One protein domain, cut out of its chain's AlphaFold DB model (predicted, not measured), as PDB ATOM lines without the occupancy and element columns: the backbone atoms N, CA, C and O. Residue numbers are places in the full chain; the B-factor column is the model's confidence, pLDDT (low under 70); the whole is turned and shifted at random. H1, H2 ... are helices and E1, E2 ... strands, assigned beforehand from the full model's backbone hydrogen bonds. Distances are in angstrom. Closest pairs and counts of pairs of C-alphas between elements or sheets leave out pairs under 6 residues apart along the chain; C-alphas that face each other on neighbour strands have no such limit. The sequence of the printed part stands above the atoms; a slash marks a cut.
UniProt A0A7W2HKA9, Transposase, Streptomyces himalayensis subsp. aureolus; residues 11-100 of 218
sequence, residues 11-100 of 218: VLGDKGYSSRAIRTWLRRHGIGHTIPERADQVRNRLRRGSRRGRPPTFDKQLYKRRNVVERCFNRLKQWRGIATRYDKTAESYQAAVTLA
ATOM      1  N   VAL A  11     -41.158 -42.255 -46.069       79.44
ATOM      2  CA  VAL A  11     -41.805 -43.052 -45.017       79.44
ATOM      3  C   VAL A  11     -43.115 -43.641 -45.529       79.44
ATOM      4  O   VAL A  11     -44.025 -42.924 -45.947       79.44
ATOM      5  N   LEU A  12     -43.227 -44.965 -45.456       79.69
ATOM      6  CA  LEU A  12     -44.479 -45.690 -45.653       79.69
ATOM      7  C   LEU A  12     -45.062 -45.993 -44.277       79.69
ATOM      8  O   LEU A  12     -44.390 -46.600 -43.447       79.69
ATOM      9  N   GLY A  13     -46.290 -45.551 -44.026       73.44
ATOM     10  CA  GLY A  13     -46.922 -45.716 -42.723       73.44
ATOM     11  C   GLY A  13     -48.347 -46.226 -42.828       73.44
ATOM     12  O   GLY A  13     -49.055 -45.981 -43.805       73.44
ATOM     13  N   ASP A  14     -48.766 -46.920 -41.782       75.50
ATOM     14  CA  ASP A  14     -50.112 -47.458 -41.656       75.50
ATOM     15  C   ASP A  14     -51.142 -46.355 -41.442       75.50
ATOM     16  O   ASP A  14     -50.850 -45.276 -40.928       75.50
ATOM     17  N   LYS A  15     -52.403 -46.683 -41.728       70.81
ATOM     18  CA  LYS A  15     -53.567 -45.825 -41.462       70.81
ATOM     19  C   LYS A  15     -53.643 -45.334 -40.006       70.81
ATOM     20  O   LYS A  15     -54.196 -44.270 -39.759       70.81
ATOM     21  N   GLY A  16     -53.078 -46.083 -39.052       72.06
ATOM     22  CA  GLY A  16     -52.978 -45.680 -37.643       72.06
ATOM     23  C   GLY A  16     -52.093 -44.450 -37.403       72.06
ATOM     24  O   GLY A  16     -52.310 -43.719 -36.444       72.06
ATOM     25  N   TYR A  17     -51.164 -44.153 -38.314       77.06
ATOM     26  CA  TYR A  17     -50.271 -42.994 -38.245       77.06
ATOM     27  C   TYR A  17     -50.783 -41.792 -39.056       77.06
ATOM     28  O   TYR A  17     -50.021 -40.880 -39.378       77.06
ATOM     29  N   SER A  18     -52.081 -41.740 -39.390       77.50
ATOM     30  CA  SER A  18     -52.669 -40.663 -40.204       77.50
ATOM     31  C   SER A  18     -52.810 -39.314 -39.477       77.50
ATOM     32  O   SER A  18     -53.424 -38.384 -40.008       77.50
ATOM     33  N   SER A  19     -52.265 -39.178 -38.264       80.06
ATOM     34  CA  SER A  19     -52.425 -37.982 -37.438       80.06
ATOM     35  C   SER A  19     -51.768 -36.745 -38.064       80.06
ATOM     36  O   SER A  19     -50.724 -36.799 -38.726       80.06
ATOM     37  N   ARG A  20     -52.382 -35.574 -37.841       79.62
ATOM     38  CA  ARG A  20     -51.874 -34.299 -38.371       79.62
ATOM     39  C   ARG A  20     -50.506 -33.946 -37.787       79.62
ATOM     40  O   ARG A  20     -49.686 -33.375 -38.506       79.62
ATOM     41  N   ALA A  21     -50.259 -34.299 -36.525       81.88
ATOM     42  CA  ALA A  21     -48.988 -34.068 -35.845       81.88
ATOM     43  C   ALA A  21     -47.840 -34.815 -36.538       81.88
ATOM     44  O   ALA A  21     -46.859 -34.184 -36.924       81.88
ATOM     45  N   ILE A  22     -48.017 -36.113 -36.813       81.50
ATOM     46  CA  ILE A  22     -47.011 -36.948 -37.487       81.50
ATOM     47  C   ILE A  22     -46.717 -36.414 -38.890       81.50
ATOM     48  O   ILE A  22     -45.564 -36.188 -39.245       81.50
ATOM     49  N   ARG A  23     -47.755 -36.118 -39.677       82.81
ATOM     50  CA  ARG A  23     -47.572 -35.572 -41.034       82.81
ATOM     51  C   ARG A  23     -46.906 -34.198 -41.036       82.81
ATOM     52  O   ARG A  23     -46.144 -33.882 -41.943       82.81
ATOM     53  N   THR A  24     -47.196 -33.362 -40.040       83.94
ATOM     54  CA  THR A  24     -46.559 -32.044 -39.906       83.94
ATOM     55  C   THR A  24     -45.098 -32.189 -39.511       83.94
ATOM     56  O   THR A  24     -44.256 -31.512 -40.089       83.94
ATOM     57  N   TRP A  25     -44.790 -33.107 -38.598       85.19
ATOM     58  CA  TRP A  25     -43.421 -33.430 -38.221       85.19
ATOM     59  C   TRP A  25     -42.616 -33.932 -39.428       85.19
ATOM     60  O   TRP A  25     -41.558 -33.377 -39.710       85.19
ATOM     61  N   LEU A  26     -43.156 -34.874 -40.209       83.31
ATOM     62  CA  LEU A  26     -42.510 -35.392 -41.424       83.31
ATOM     63  C   LEU A  26     -42.253 -34.290 -42.462       83.31
ATOM     64  O   LEU A  26     -41.167 -34.231 -43.033       83.31
ATOM     65  N   ARG A  27     -43.212 -33.372 -42.657       83.88
ATOM     66  CA  ARG A  27     -43.035 -32.212 -43.548       83.88
ATOM     67  C   ARG A  27     -41.954 -31.250 -43.066       83.88
ATOM     68  O   ARG A  27     -41.136 -30.841 -43.878       83.88
ATOM     69  N   ARG A  28     -41.922 -30.912 -41.770       84.56
ATOM     70  CA  ARG A  28     -40.874 -30.038 -41.199       84.56
ATOM     71  C   ARG A  28     -39.480 -30.633 -41.371       84.56
ATOM     72  O   ARG A  28     -38.525 -29.902 -41.577       84.56
ATOM     73  N   HIS A  29     -39.384 -31.957 -41.318       82.19
ATOM     74  CA  HIS A  29     -38.135 -32.673 -41.536       82.19
ATOM     75  C   HIS A  29     -37.884 -32.980 -43.015       82.19
ATOM     76  O   HIS A  29     -36.943 -33.705 -43.296       82.19
ATOM     77  N   GLY A  30     -38.703 -32.483 -43.951       81.62
ATOM     78  CA  GLY A  30     -38.572 -32.705 -45.395       81.62
ATOM     79  C   GLY A  30     -38.528 -34.182 -45.799       81.62
ATOM     80  O   GLY A  30     -37.757 -34.553 -46.681       81.62
ATOM     81  N   ILE A  31     -39.277 -35.040 -45.106       82.50
ATOM     82  CA  ILE A  31     -39.363 -36.475 -45.387       82.50
ATOM     83  C   ILE A  31     -40.641 -36.725 -46.200       82.50
ATOM     84  O   ILE A  31     -41.751 -36.407 -45.749       82.50
ATOM     85  N   GLY A  32     -40.491 -37.303 -47.398       80.69
ATOM     86  CA  GLY A  32     -41.626 -37.758 -48.202       80.69
ATOM     87  C   GLY A  32     -42.413 -38.820 -47.434       80.69
ATOM     88  O   GLY A  32     -41.824 -39.637 -46.735       80.69
ATOM     89  N   HIS A  33     -43.746 -38.807 -47.482       80.06
ATOM     90  CA  HIS A  33     -44.524 -39.817 -46.764       80.06
ATOM     91  C   HIS A  33     -45.783 -40.238 -47.506       80.06
ATOM     92  O   HIS A  33     -46.529 -39.405 -48.017       80.06
ATOM     93  N   THR A  34     -46.048 -41.544 -47.487       82.62
ATOM     94  CA  THR A  34     -47.280 -42.145 -48.004       82.62
ATOM     95  C   THR A  34     -47.985 -42.844 -46.853       82.62
ATOM     96  O   THR A  34     -47.615 -43.945 -46.447       82.62
ATOM     97  N   ILE A  35     -48.997 -42.172 -46.305       80.44
ATOM     98  CA  ILE A  35     -49.808 -42.666 -45.189       80.44
ATOM     99  C   ILE A  35     -51.278 -42.519 -45.589       80.44
ATOM    100  O   ILE A  35     -51.706 -41.385 -45.830       80.44
ATOM    101  N   PRO A  36     -52.065 -43.604 -45.664       76.44
ATOM    102  CA  PRO A  36     -53.472 -43.524 -46.031       76.44
ATOM    103  C   PRO A  36     -54.272 -42.783 -44.955       76.44
ATOM    104  O   PRO A  36     -53.960 -42.830 -43.765       76.44
ATOM    105  N   GLU A  37     -55.315 -42.072 -45.372       76.50
ATOM    106  CA  GLU A  37     -56.214 -41.397 -44.437       76.50
ATOM    107  C   GLU A  37     -57.205 -42.361 -43.796       76.50
ATOM    108  O   GLU A  37     -57.643 -43.352 -44.392       76.50
ATOM    109  N   ARG A  38     -57.599 -42.038 -42.562       77.00
ATOM    110  CA  ARG A  38     -58.659 -42.767 -41.879       77.00
ATOM    111  C   ARG A  38     -60.029 -42.420 -42.488       77.00
ATOM    112  O   ARG A  38     -60.237 -41.303 -42.949       77.00
ATOM    113  N   ALA A  39     -60.950 -43.385 -42.577       75.69
ATOM    114  CA  ALA A  39     -62.205 -43.206 -43.327       75.69
ATOM    115  C   ALA A  39     -63.123 -42.135 -42.701       75.69
ATOM    116  O   ALA A  39     -63.773 -41.362 -43.395       75.69
ATOM    117  N   ASP A  40     -63.127 -42.051 -41.375       77.00
ATOM    118  CA  ASP A  40     -63.685 -40.954 -40.578       77.00
ATOM    119  C   ASP A  40     -63.040 -39.596 -40.898       77.00
ATOM    120  O   ASP A  40     -63.762 -38.621 -41.082       77.00
ATOM    121  N   GLN A  41     -61.714 -39.523 -41.037       74.75
ATOM    122  CA  GLN A  41     -61.010 -38.287 -41.403       74.75
ATOM    123  C   GLN A  41     -61.367 -37.831 -42.821       74.75
ATOM    124  O   GLN A  41     -61.571 -36.638 -43.044       74.75
ATOM    125  N   VAL A  42     -61.513 -38.772 -43.760       76.69
ATOM    126  CA  VAL A  42     -62.002 -38.480 -45.114       76.69
ATOM    127  C   VAL A  42     -63.430 -37.930 -45.058       76.69
ATOM    128  O   VAL A  42     -63.685 -36.873 -45.634       76.69
ATOM    129  N   ARG A  43     -64.340 -38.578 -44.316       76.81
ATOM    130  CA  ARG A  43     -65.732 -38.115 -44.146       76.81
ATOM    131  C   ARG A  43     -65.820 -36.740 -43.481       76.81
ATOM    132  O   ARG A  43     -66.528 -35.872 -43.976       76.81
ATOM    133  N   ASN A  44     -65.062 -36.502 -42.413       78.94
ATOM    134  CA  ASN A  44     -65.028 -35.206 -41.729       78.94
ATOM    135  C   ASN A  44     -64.456 -34.099 -42.616       78.94
ATOM    136  O   ASN A  44     -64.907 -32.960 -42.546       78.94
ATOM    137  N   ARG A  45     -63.493 -34.423 -43.483       76.00
ATOM    138  CA  ARG A  45     -62.995 -33.479 -44.482       76.00
ATOM    139  C   ARG A  45     -64.051 -33.165 -45.542       76.00
ATOM    140  O   ARG A  45     -64.189 -32.003 -45.905       76.00
ATOM    141  N   LEU A  46     -64.780 -34.169 -46.031       77.00
ATOM    142  CA  LEU A  46     -65.869 -33.965 -46.994       77.00
ATOM    143  C   LEU A  46     -66.984 -33.093 -46.396       77.00
ATOM    144  O   LEU A  46     -67.448 -32.173 -47.059       77.00
ATOM    145  N   ARG A  47     -67.311 -33.288 -45.111       78.19
ATOM    146  CA  ARG A  47     -68.262 -32.445 -44.364       78.19
ATOM    147  C   ARG A  47     -67.840 -30.978 -44.226       78.19
ATOM    148  O   ARG A  47     -68.689 -30.131 -43.997       78.19
ATOM    149  N   ARG A  48     -66.547 -30.655 -44.350       74.56
ATOM    150  CA  ARG A  48     -66.029 -29.279 -44.218       74.56
ATOM    151  C   ARG A  48     -66.152 -28.433 -45.494       74.56
ATOM    152  O   ARG A  48     -65.766 -27.265 -45.459       74.56
ATOM    153  N   GLY A  49     -66.678 -28.984 -46.593       75.88
ATOM    154  CA  GLY A  49     -67.006 -28.222 -47.805       75.88
ATOM    155  C   GLY A  49     -65.817 -27.435 -48.368       75.88
ATOM    156  O   GLY A  49     -64.748 -27.995 -48.591       75.88
ATOM    157  N   SER A  50     -65.975 -26.126 -48.568       66.50
ATOM    158  CA  SER A  50     -64.936 -25.230 -49.106       66.50
ATOM    159  C   SER A  50     -63.726 -25.033 -48.177       66.50
ATOM    160  O   SER A  50     -62.628 -24.744 -48.648       66.50
ATOM    161  N   ARG A  51     -63.857 -25.293 -46.865       70.12
ATOM    162  CA  ARG A  51     -62.748 -25.233 -45.881       70.12
ATOM    163  C   ARG A  51     -61.887 -26.508 -45.862       70.12
ATOM    164  O   ARG A  51     -61.121 -26.748 -44.927       70.12
ATOM    165  N   ARG A  52     -62.041 -27.365 -46.875       63.59
ATOM    166  CA  ARG A  52     -61.496 -28.730 -46.960       63.59
ATOM    167  C   ARG A  52     -59.968 -28.812 -47.020       63.59
ATOM    168  O   ARG A  52     -59.422 -29.844 -46.625       63.59
ATOM    169  N   GLY A  53     -59.283 -27.752 -47.443       68.50
ATOM    170  CA  GLY A  53     -57.833 -27.761 -47.648       68.50
ATOM    171  C   GLY A  53     -57.382 -28.798 -48.691       68.50
ATOM    172  O   GLY A  53     -58.173 -29.592 -49.207       68.50
ATOM    173  N   ARG A  54     -56.085 -28.808 -49.019       68.62
ATOM    174  CA  ARG A  54     -55.533 -29.734 -50.017       68.62
ATOM    175  C   ARG A  54     -55.513 -31.175 -49.476       68.62
ATOM    176  O   ARG A  54     -54.965 -31.397 -48.390       68.62
ATOM    177  N   PRO A  55     -56.076 -32.164 -50.198       67.00
ATOM    178  CA  PRO A  55     -55.975 -33.560 -49.797       67.00
ATOM    179  C   PRO A  55     -54.505 -34.020 -49.809       67.00
ATOM    180  O   PRO A  55     -53.739 -33.587 -50.671       67.00
ATOM    181  N   PRO A  56     -54.089 -34.886 -48.870       71.06
ATOM    182  CA  PRO A  56     -52.743 -35.441 -48.873       71.06
ATOM    183  C   PRO A  56     -52.514 -36.279 -50.126       71.06
ATOM    184  O   PRO A  56     -53.350 -37.110 -50.483       71.06
ATOM    185  N   THR A  57     -51.360 -36.092 -50.759       70.25
ATOM    186  CA  THR A  57     -50.922 -36.922 -51.880       70.25
ATOM    187  C   THR A  57     -50.747 -38.362 -51.400       70.25
ATOM    188  O   THR A  57     -49.973 -38.625 -50.481       70.25
ATOM    189  N   PHE A  58     -51.485 -39.296 -52.001       76.50
ATOM    190  CA  PHE A  58     -51.367 -40.724 -51.725       76.50
ATOM    191  C   PHE A  58     -50.954 -41.454 -52.998       76.50
ATOM    192  O   PHE A  58     -51.743 -41.581 -53.932       76.50
ATOM    193  N   ASP A  59     -49.720 -41.948 -53.016       77.56
ATOM    194  CA  ASP A  59     -49.228 -42.798 -54.093       77.56
ATOM    195  C   ASP A  59     -49.528 -44.274 -53.784       77.56
ATOM    196  O   ASP A  59     -48.939 -44.886 -52.886       77.56
ATOM    197  N   LYS A  60     -50.449 -44.854 -54.559       74.19
ATOM    198  CA  LYS A  60     -50.831 -46.268 -54.463       74.19
ATOM    199  C   LYS A  60     -49.664 -47.210 -54.772       74.19
ATOM    200  O   LYS A  60     -49.577 -48.265 -54.147       74.19
ATOM    201  N   GLN A  61     -48.785 -46.868 -55.714       76.00
ATOM    202  CA  GLN A  61     -47.687 -47.746 -56.132       76.00
ATOM    203  C   GLN A  61     -46.590 -47.799 -55.071       76.00
ATOM    204  O   GLN A  61     -46.124 -48.885 -54.724       76.00
ATOM    205  N   LEU A  62     -46.246 -46.656 -54.471       72.38
ATOM    206  CA  LEU A  62     -45.344 -46.632 -53.316       72.38
ATOM    207  C   LEU A  62     -45.941 -47.372 -52.114       72.38
ATOM    208  O   LEU A  62     -45.230 -48.121 -51.445       72.38
ATOM    209  N   TYR A  63     -47.248 -47.239 -51.872       74.00
ATOM    210  CA  TYR A  63     -47.904 -47.949 -50.772       74.00
ATOM    211  C   TYR A  63     -47.882 -49.480 -50.945       74.00
ATOM    212  O   TYR A  63     -47.741 -50.195 -49.954       74.00
ATOM    213  N   LYS A  64     -47.911 -50.009 -52.181       73.31
ATOM    214  CA  LYS A  64     -47.766 -51.459 -52.439       73.31
ATOM    215  C   LYS A  64     -46.436 -52.037 -51.947       73.31
ATOM    216  O   LYS A  64     -46.389 -53.215 -51.593       73.31
ATOM    217  N   ARG A  65     -45.363 -51.235 -51.871       71.31
ATOM    218  CA  ARG A  65     -44.052 -51.693 -51.364       71.31
ATOM    219  C   ARG A  65     -44.105 -52.119 -49.893       71.31
ATOM    220  O   ARG A  65     -43.255 -52.892 -49.454       71.31
ATOM    221  N   ARG A  66     -45.149 -51.719 -49.156       68.81
ATOM    222  CA  ARG A  66     -45.442 -52.211 -47.803       68.81
ATOM    223  C   ARG A  66     -45.633 -53.733 -47.747       68.81
ATOM    224  O   ARG A  66     -45.318 -54.330 -46.721       68.81
ATOM    225  N   ASN A  67     -46.034 -54.374 -48.850       68.75
ATOM    226  CA  ASN A  67     -46.178 -55.831 -48.933       68.75
ATOM    227  C   ASN A  67     -44.877 -56.569 -48.559       68.75
ATOM    228  O   ASN A  67     -44.924 -57.661 -48.013       68.75
ATOM    229  N   VAL A  68     -43.698 -55.978 -48.787       70.38
ATOM    230  CA  VAL A  68     -42.415 -56.580 -48.374       70.38
ATOM    231  C   VAL A  68     -42.321 -56.685 -46.849       70.38
ATOM    232  O   VAL A  68     -41.987 -57.738 -46.305       70.38
ATOM    233  N   VAL A  69     -42.679 -55.602 -46.159       64.81
ATOM    234  CA  VAL A  69     -42.698 -55.532 -44.694       64.81
ATOM    235  C   VAL A  69     -43.795 -56.440 -44.140       64.81
ATOM    236  O   VAL A  69     -43.544 -57.217 -43.223       64.81
ATOM    237  N   GLU A  70     -44.985 -56.424 -44.739       65.62
ATOM    238  CA  GLU A  70     -46.093 -57.300 -44.345       65.62
ATOM    239  C   GLU A  70     -45.768 -58.779 -44.543       65.62
ATOM    240  O   GLU A  70     -46.065 -59.569 -43.658       65.62
ATOM    241  N   ARG A  71     -45.098 -59.173 -45.632       67.00
ATOM    242  CA  ARG A  71     -44.623 -60.555 -45.826       67.00
ATOM    243  C   ARG A  71     -43.629 -60.969 -44.745       67.00
ATOM    244  O   ARG A  71     -43.710 -62.095 -44.261       67.00
ATOM    245  N   CYS A  72     -42.734 -60.071 -44.335       64.12
ATOM    246  CA  CYS A  72     -41.804 -60.327 -43.234       64.12
ATOM    247  C   CYS A  72     -42.547 -60.516 -41.902       64.12
ATOM    248  O   CYS A  72     -42.388 -61.544 -41.241       64.12
ATOM    249  N   PHE A  73     -43.444 -59.590 -41.549       60.22
ATOM    250  CA  PHE A  73     -44.266 -59.714 -40.343       60.22
ATOM    251  C   PHE A  73     -45.203 -60.919 -40.387       60.22
ATOM    252  O   PHE A  73     -45.415 -61.554 -39.362       60.22
ATOM    253  N   ASN A  74     -45.736 -61.279 -41.552       67.56
ATOM    254  CA  ASN A  74     -46.553 -62.475 -41.728       67.56
ATOM    255  C   ASN A  74     -45.726 -63.749 -41.548       67.56
ATOM    256  O   ASN A  74     -46.260 -64.732 -41.041       67.56
ATOM    257  N   ARG A  75     -44.436 -63.729 -41.908       64.75
ATOM    258  CA  ARG A  75     -43.498 -64.832 -41.664       64.75
ATOM    259  C   ARG A  75     -43.151 -64.969 -40.180       64.75
ATOM    260  O   ARG A  75     -43.121 -66.082 -39.672       64.75
ATOM    261  N   LEU A  76     -43.004 -63.852 -39.467       64.62
ATOM    262  CA  LEU A  76     -42.878 -63.848 -38.004       64.62
ATOM    263  C   LEU A  76     -44.173 -64.295 -37.314       64.62
ATOM    264  O   LEU A  76     -44.133 -65.067 -36.365       64.62
ATOM    265  N   LYS A  77     -45.336 -63.896 -37.832       62.50
ATOM    266  CA  LYS A  77     -46.643 -64.344 -37.335       62.50
ATOM    267  C   LYS A  77     -46.964 -65.810 -37.651       62.50
ATOM    268  O   LYS A  77     -47.935 -66.320 -37.104       62.50
ATOM    269  N   GLN A  78     -46.165 -66.504 -38.471       64.75
ATOM    270  CA  GLN A  78     -46.260 -67.971 -38.574       64.75
ATOM    271  C   GLN A  78     -45.994 -68.634 -37.217       64.75
ATOM    272  O   GLN A  78     -46.548 -69.683 -36.906       64.75
ATOM    273  N   TRP A  79     -45.187 -67.986 -36.377       61.81
ATOM    274  CA  TRP A  79     -44.916 -68.423 -35.020       61.81
ATOM    275  C   TRP A  79     -46.107 -68.038 -34.145       61.81
ATOM    276  O   TRP A  79     -46.242 -66.886 -33.724       61.81
ATOM    277  N   ARG A  80     -46.994 -69.007 -33.879       57.12
ATOM    278  CA  ARG A  80     -48.238 -68.791 -33.116       57.12
ATOM    279  C   ARG A  80     -48.006 -68.063 -31.790       57.12
ATOM    280  O   ARG A  80     -48.787 -67.168 -31.475       57.12
ATOM    281  N   GLY A  81     -46.920 -68.374 -31.072       63.25
ATOM    282  CA  GLY A  81     -46.549 -67.710 -29.813       63.25
ATOM    283  C   GLY A  81     -46.281 -66.205 -29.960       63.25
ATOM    284  O   GLY A  81     -46.722 -65.415 -29.129       63.25
ATOM    285  N   ILE A  82     -45.670 -65.787 -31.074       59.84
ATOM    286  CA  ILE A  82     -45.392 -64.374 -31.378       59.84
ATOM    287  C   ILE A  82     -46.662 -63.663 -31.865       59.84
ATOM    288  O   ILE A  82     -46.919 -62.522 -31.483       59.84
ATOM    289  N   ALA A  83     -47.472 -64.326 -32.699       52.69
ATOM    290  CA  ALA A  83     -48.663 -63.735 -33.314       52.69
ATOM    291  C   ALA A  83     -49.770 -63.388 -32.311       52.69
ATOM    292  O   ALA A  83     -50.477 -62.395 -32.488       52.69
ATOM    293  N   THR A  84     -49.922 -64.215 -31.282       57.59
ATOM    294  CA  THR A  84     -50.956 -64.073 -30.245       57.59
ATOM    295  C   THR A  84     -50.422 -63.477 -28.945       57.59
ATOM    296  O   THR A  84     -51.217 -63.133 -28.076       57.59
ATOM    297  N   ARG A  85     -49.098 -63.285 -28.839       59.94
ATOM    298  CA  ARG A  85     -48.413 -62.735 -27.661       59.94
ATOM    299  C   ARG A  85     -48.766 -63.504 -26.380       59.94
ATOM    300  O   ARG A  85     -49.145 -62.904 -25.380       59.94
ATOM    301  N   TYR A  86     -48.644 -64.833 -26.425       54.91
ATOM    302  CA  TYR A  86     -48.872 -65.690 -25.253       54.91
ATOM    303  C   TYR A  86     -47.797 -65.534 -24.166       54.91
ATOM    304  O   TYR A  86     -48.029 -65.932 -23.026       54.91
ATOM    305  N   ASP A  87     -46.640 -64.953 -24.493       58.12
ATOM    306  CA  ASP A  87     -45.579 -64.708 -23.519       58.12
ATOM    307  C   ASP A  87     -46.007 -63.692 -22.453       58.12
ATOM    308  O   ASP A  87     -46.345 -62.543 -22.754       58.12
ATOM    309  N   LYS A  88     -45.956 -64.126 -21.188       50.22
ATOM    310  CA  LYS A  88     -46.270 -63.291 -20.017       50.22
ATOM    311  C   LYS A  88     -45.214 -62.206 -19.771       50.22
ATOM    312  O   LYS A  88     -45.554 -61.144 -19.259       50.22
ATOM    313  N   THR A  89     -43.955 -62.448 -20.143       62.81
ATOM    314  CA  THR A  89     -42.816 -61.543 -19.915       62.81
ATOM    315  C   THR A  89     -42.294 -60.943 -21.223       62.81
ATOM    316  O   THR A  89     -42.242 -61.593 -22.267       62.81
ATOM    317  N   ALA A  90     -41.888 -59.668 -21.172       64.81
ATOM    318  CA  ALA A  90     -41.362 -58.954 -22.339       64.81
ATOM    319  C   ALA A  90     -40.042 -59.559 -22.858       64.81
ATOM    320  O   ALA A  90     -39.814 -59.574 -24.066       64.81
ATOM    321  N   GLU A  91     -39.217 -60.099 -21.959       65.38
ATOM    322  CA  GLU A  91     -37.947 -60.753 -22.292       65.38
ATOM    323  C   GLU A  91     -38.152 -62.056 -23.068       65.38
ATOM    324  O   GLU A  91     -37.517 -62.250 -24.102       65.38
ATOM    325  N   SER A  92     -39.097 -62.906 -22.648       60.22
ATOM    326  CA  SER A  92     -39.421 -64.147 -23.364       60.22
ATOM    327  C   SER A  92     -39.977 -63.864 -24.760       60.22
ATOM    328  O   SER A  92     -39.543 -64.474 -25.739       60.22
ATOM    329  N   TYR A  93     -40.831 -62.843 -24.888       61.12
ATOM    330  CA  TYR A  93     -41.313 -62.381 -26.192       61.12
ATOM    331  C   TYR A  93     -40.164 -61.889 -27.090       61.12
ATOM    332  O   TYR A  93     -40.103 -62.220 -28.277       61.12
ATOM    333  N   GLN A  94     -39.229 -61.114 -26.534       67.38
ATOM    334  CA  GLN A  94     -38.064 -60.625 -27.269       67.38
ATOM    335  C   GLN A  94     -37.130 -61.772 -27.684       67.38
ATOM    336  O   GLN A  94     -36.646 -61.777 -28.820       67.38
ATOM    337  N   ALA A  95     -36.916 -62.765 -26.818       67.19
ATOM    338  CA  ALA A  95     -36.137 -63.959 -27.127       67.19
ATOM    339  C   ALA A  95     -36.777 -64.764 -28.270       67.19
ATOM    340  O   ALA A  95     -36.087 -65.117 -29.228       67.19
ATOM    341  N   ALA A  96     -38.100 -64.958 -28.244       66.25
ATOM    342  CA  ALA A  96     -38.838 -65.638 -29.308       66.25
ATOM    343  C   ALA A  96     -38.727 -64.907 -30.659       66.25
ATOM    344  O   ALA A  96     -38.463 -65.534 -31.688       66.25
ATOM    345  N   VAL A  97     -38.864 -63.576 -30.669       68.19
ATOM    346  CA  VAL A  97     -38.688 -62.756 -31.884       68.19
ATOM    347  C   VAL A  97     -37.252 -62.824 -32.404       68.19
ATOM    348  O   VAL A  97     -37.041 -62.913 -33.618       68.19
ATOM    349  N   THR A  98     -36.267 -62.816 -31.507       69.56
ATOM    350  CA  THR A  98     -34.843 -62.902 -31.863       69.56
ATOM    351  C   THR A  98     -34.516 -64.266 -32.468       69.56
ATOM    352  O   THR A  98     -33.911 -64.333 -33.538       69.56
ATOM    353  N   LEU A  99     -35.000 -65.350 -31.858       71.38
ATOM    354  CA  LEU A  99     -34.828 -66.714 -32.355       71.38
ATOM    355  C   LEU A  99     -35.505 -66.916 -33.719       71.38
ATOM    356  O   LEU A  99     -34.881 -67.431 -34.648       71.38
ATOM    357  N   ALA A 100     -36.750 -66.458 -33.876       66.00
ATOM    358  CA  ALA A 100     -37.469 -66.539 -35.147       66.00
ATOM    359  C   ALA A 100     -36.743 -65.760 -36.259       66.00
ATOM    360  O   ALA A 100     -36.640 -66.237 -37.391       66.00
TER     361      ALA A 100
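AT A GLANCE: This is residues 11 to 100 of the 218 residues of the protein "Transposase" of Streptomyces himalayensis subsp. aureolus (UniProt A0A7W2HKA9). This is a long, open arrangement of two loose lobes at the two ends of one helix, H5, with a wide loop at the far side of the first lobe. In the first lobe, residues 11 to 12 run beside the short strand E1, which has H1 to one side and H4 near its end; between E1 and H4 the chain swings out through H2 and H3 and comes back, and residues 46 to 51 stick out at the far end of this loop. From H4, H5 leads as an arm to the second lobe, a small head where H6 packs on H7. The printed part has 90 residues, in the order H1, E1, H2, H3, H4, H5, H6, H7, and its class is mostly helix. It is only just loose, close to extended, with a radius of gyration of the C-alphas of 17.8 A and spans of 53 by 24 by 23 A.

HOW THE PARTS SIT: Start at residues 11 to 12, which pair in parallel with residues 33 to 34 of E1, residues 32 to 34; E1 pairs with no named strand. Look next at H1, residues 20 to 28: its closest C-alpha to E1 is that of Leu 26, 7.2 A from His 33's. H2, residues 39 to 47, is close to but not clearly touching H3, residues 49 to 52; their closest C-alphas, of Arg 45 and Arg 52, are 5.6 A apart. H2 is apart from H1. At H4, residues 60 to 64, the C-alpha of Tyr 63 is 6.5 A from that of Thr 34, the closest pair of H4 and E1. H4 and H5, residues 66 to 76, meet only through their link. H6, residues 80 to 84, only just touches H7, residues 90 to 100, with 3 pairs of C-alphas within 8 A, the closest being Ile 82 and Tyr 93 at 6.9 A. H5 and H7 are close but not clearly touching, about perpendicular at 76 degrees; their closest C-alphas, of Leu 76 and Ala 100, are 6.7 A apart. In H1, H2, H4, H5, H6 and H7 every O i to N i+4 pair is within hydrogen-bond range; H3 is too short for such a pair.

IN THESE COORDINATES: Find C-alpha 20 at (-51.874, -34.299, -38.371), where H1 begins; it runs 12.1 A to C-alpha 28. E1 follows, 7.2 A long, then H2 at 12.4 A, H3 at 5.6 A and H4 at 6.4 A. H5 begins at C-alpha 66, (-45.442, -52.211, -47.803), and runs 15.4 A. After H6, 6.2 A long, H7 runs 15.4 A to C-alpha 100 at (-37.469, -66.539, -35.147).

THE WHOLE: The two C-alphas farthest apart, of Ser 50 and Leu 99, are 53.9 A apart. The printed part has no cut. The link from H3 to H4 is short; the other links between named elements are tight. Residues 67 to 72 of H5 stand free. The mean pLDDT of the printed part is 71.5, and 38 residues are under 70, among them residues 69 to 98.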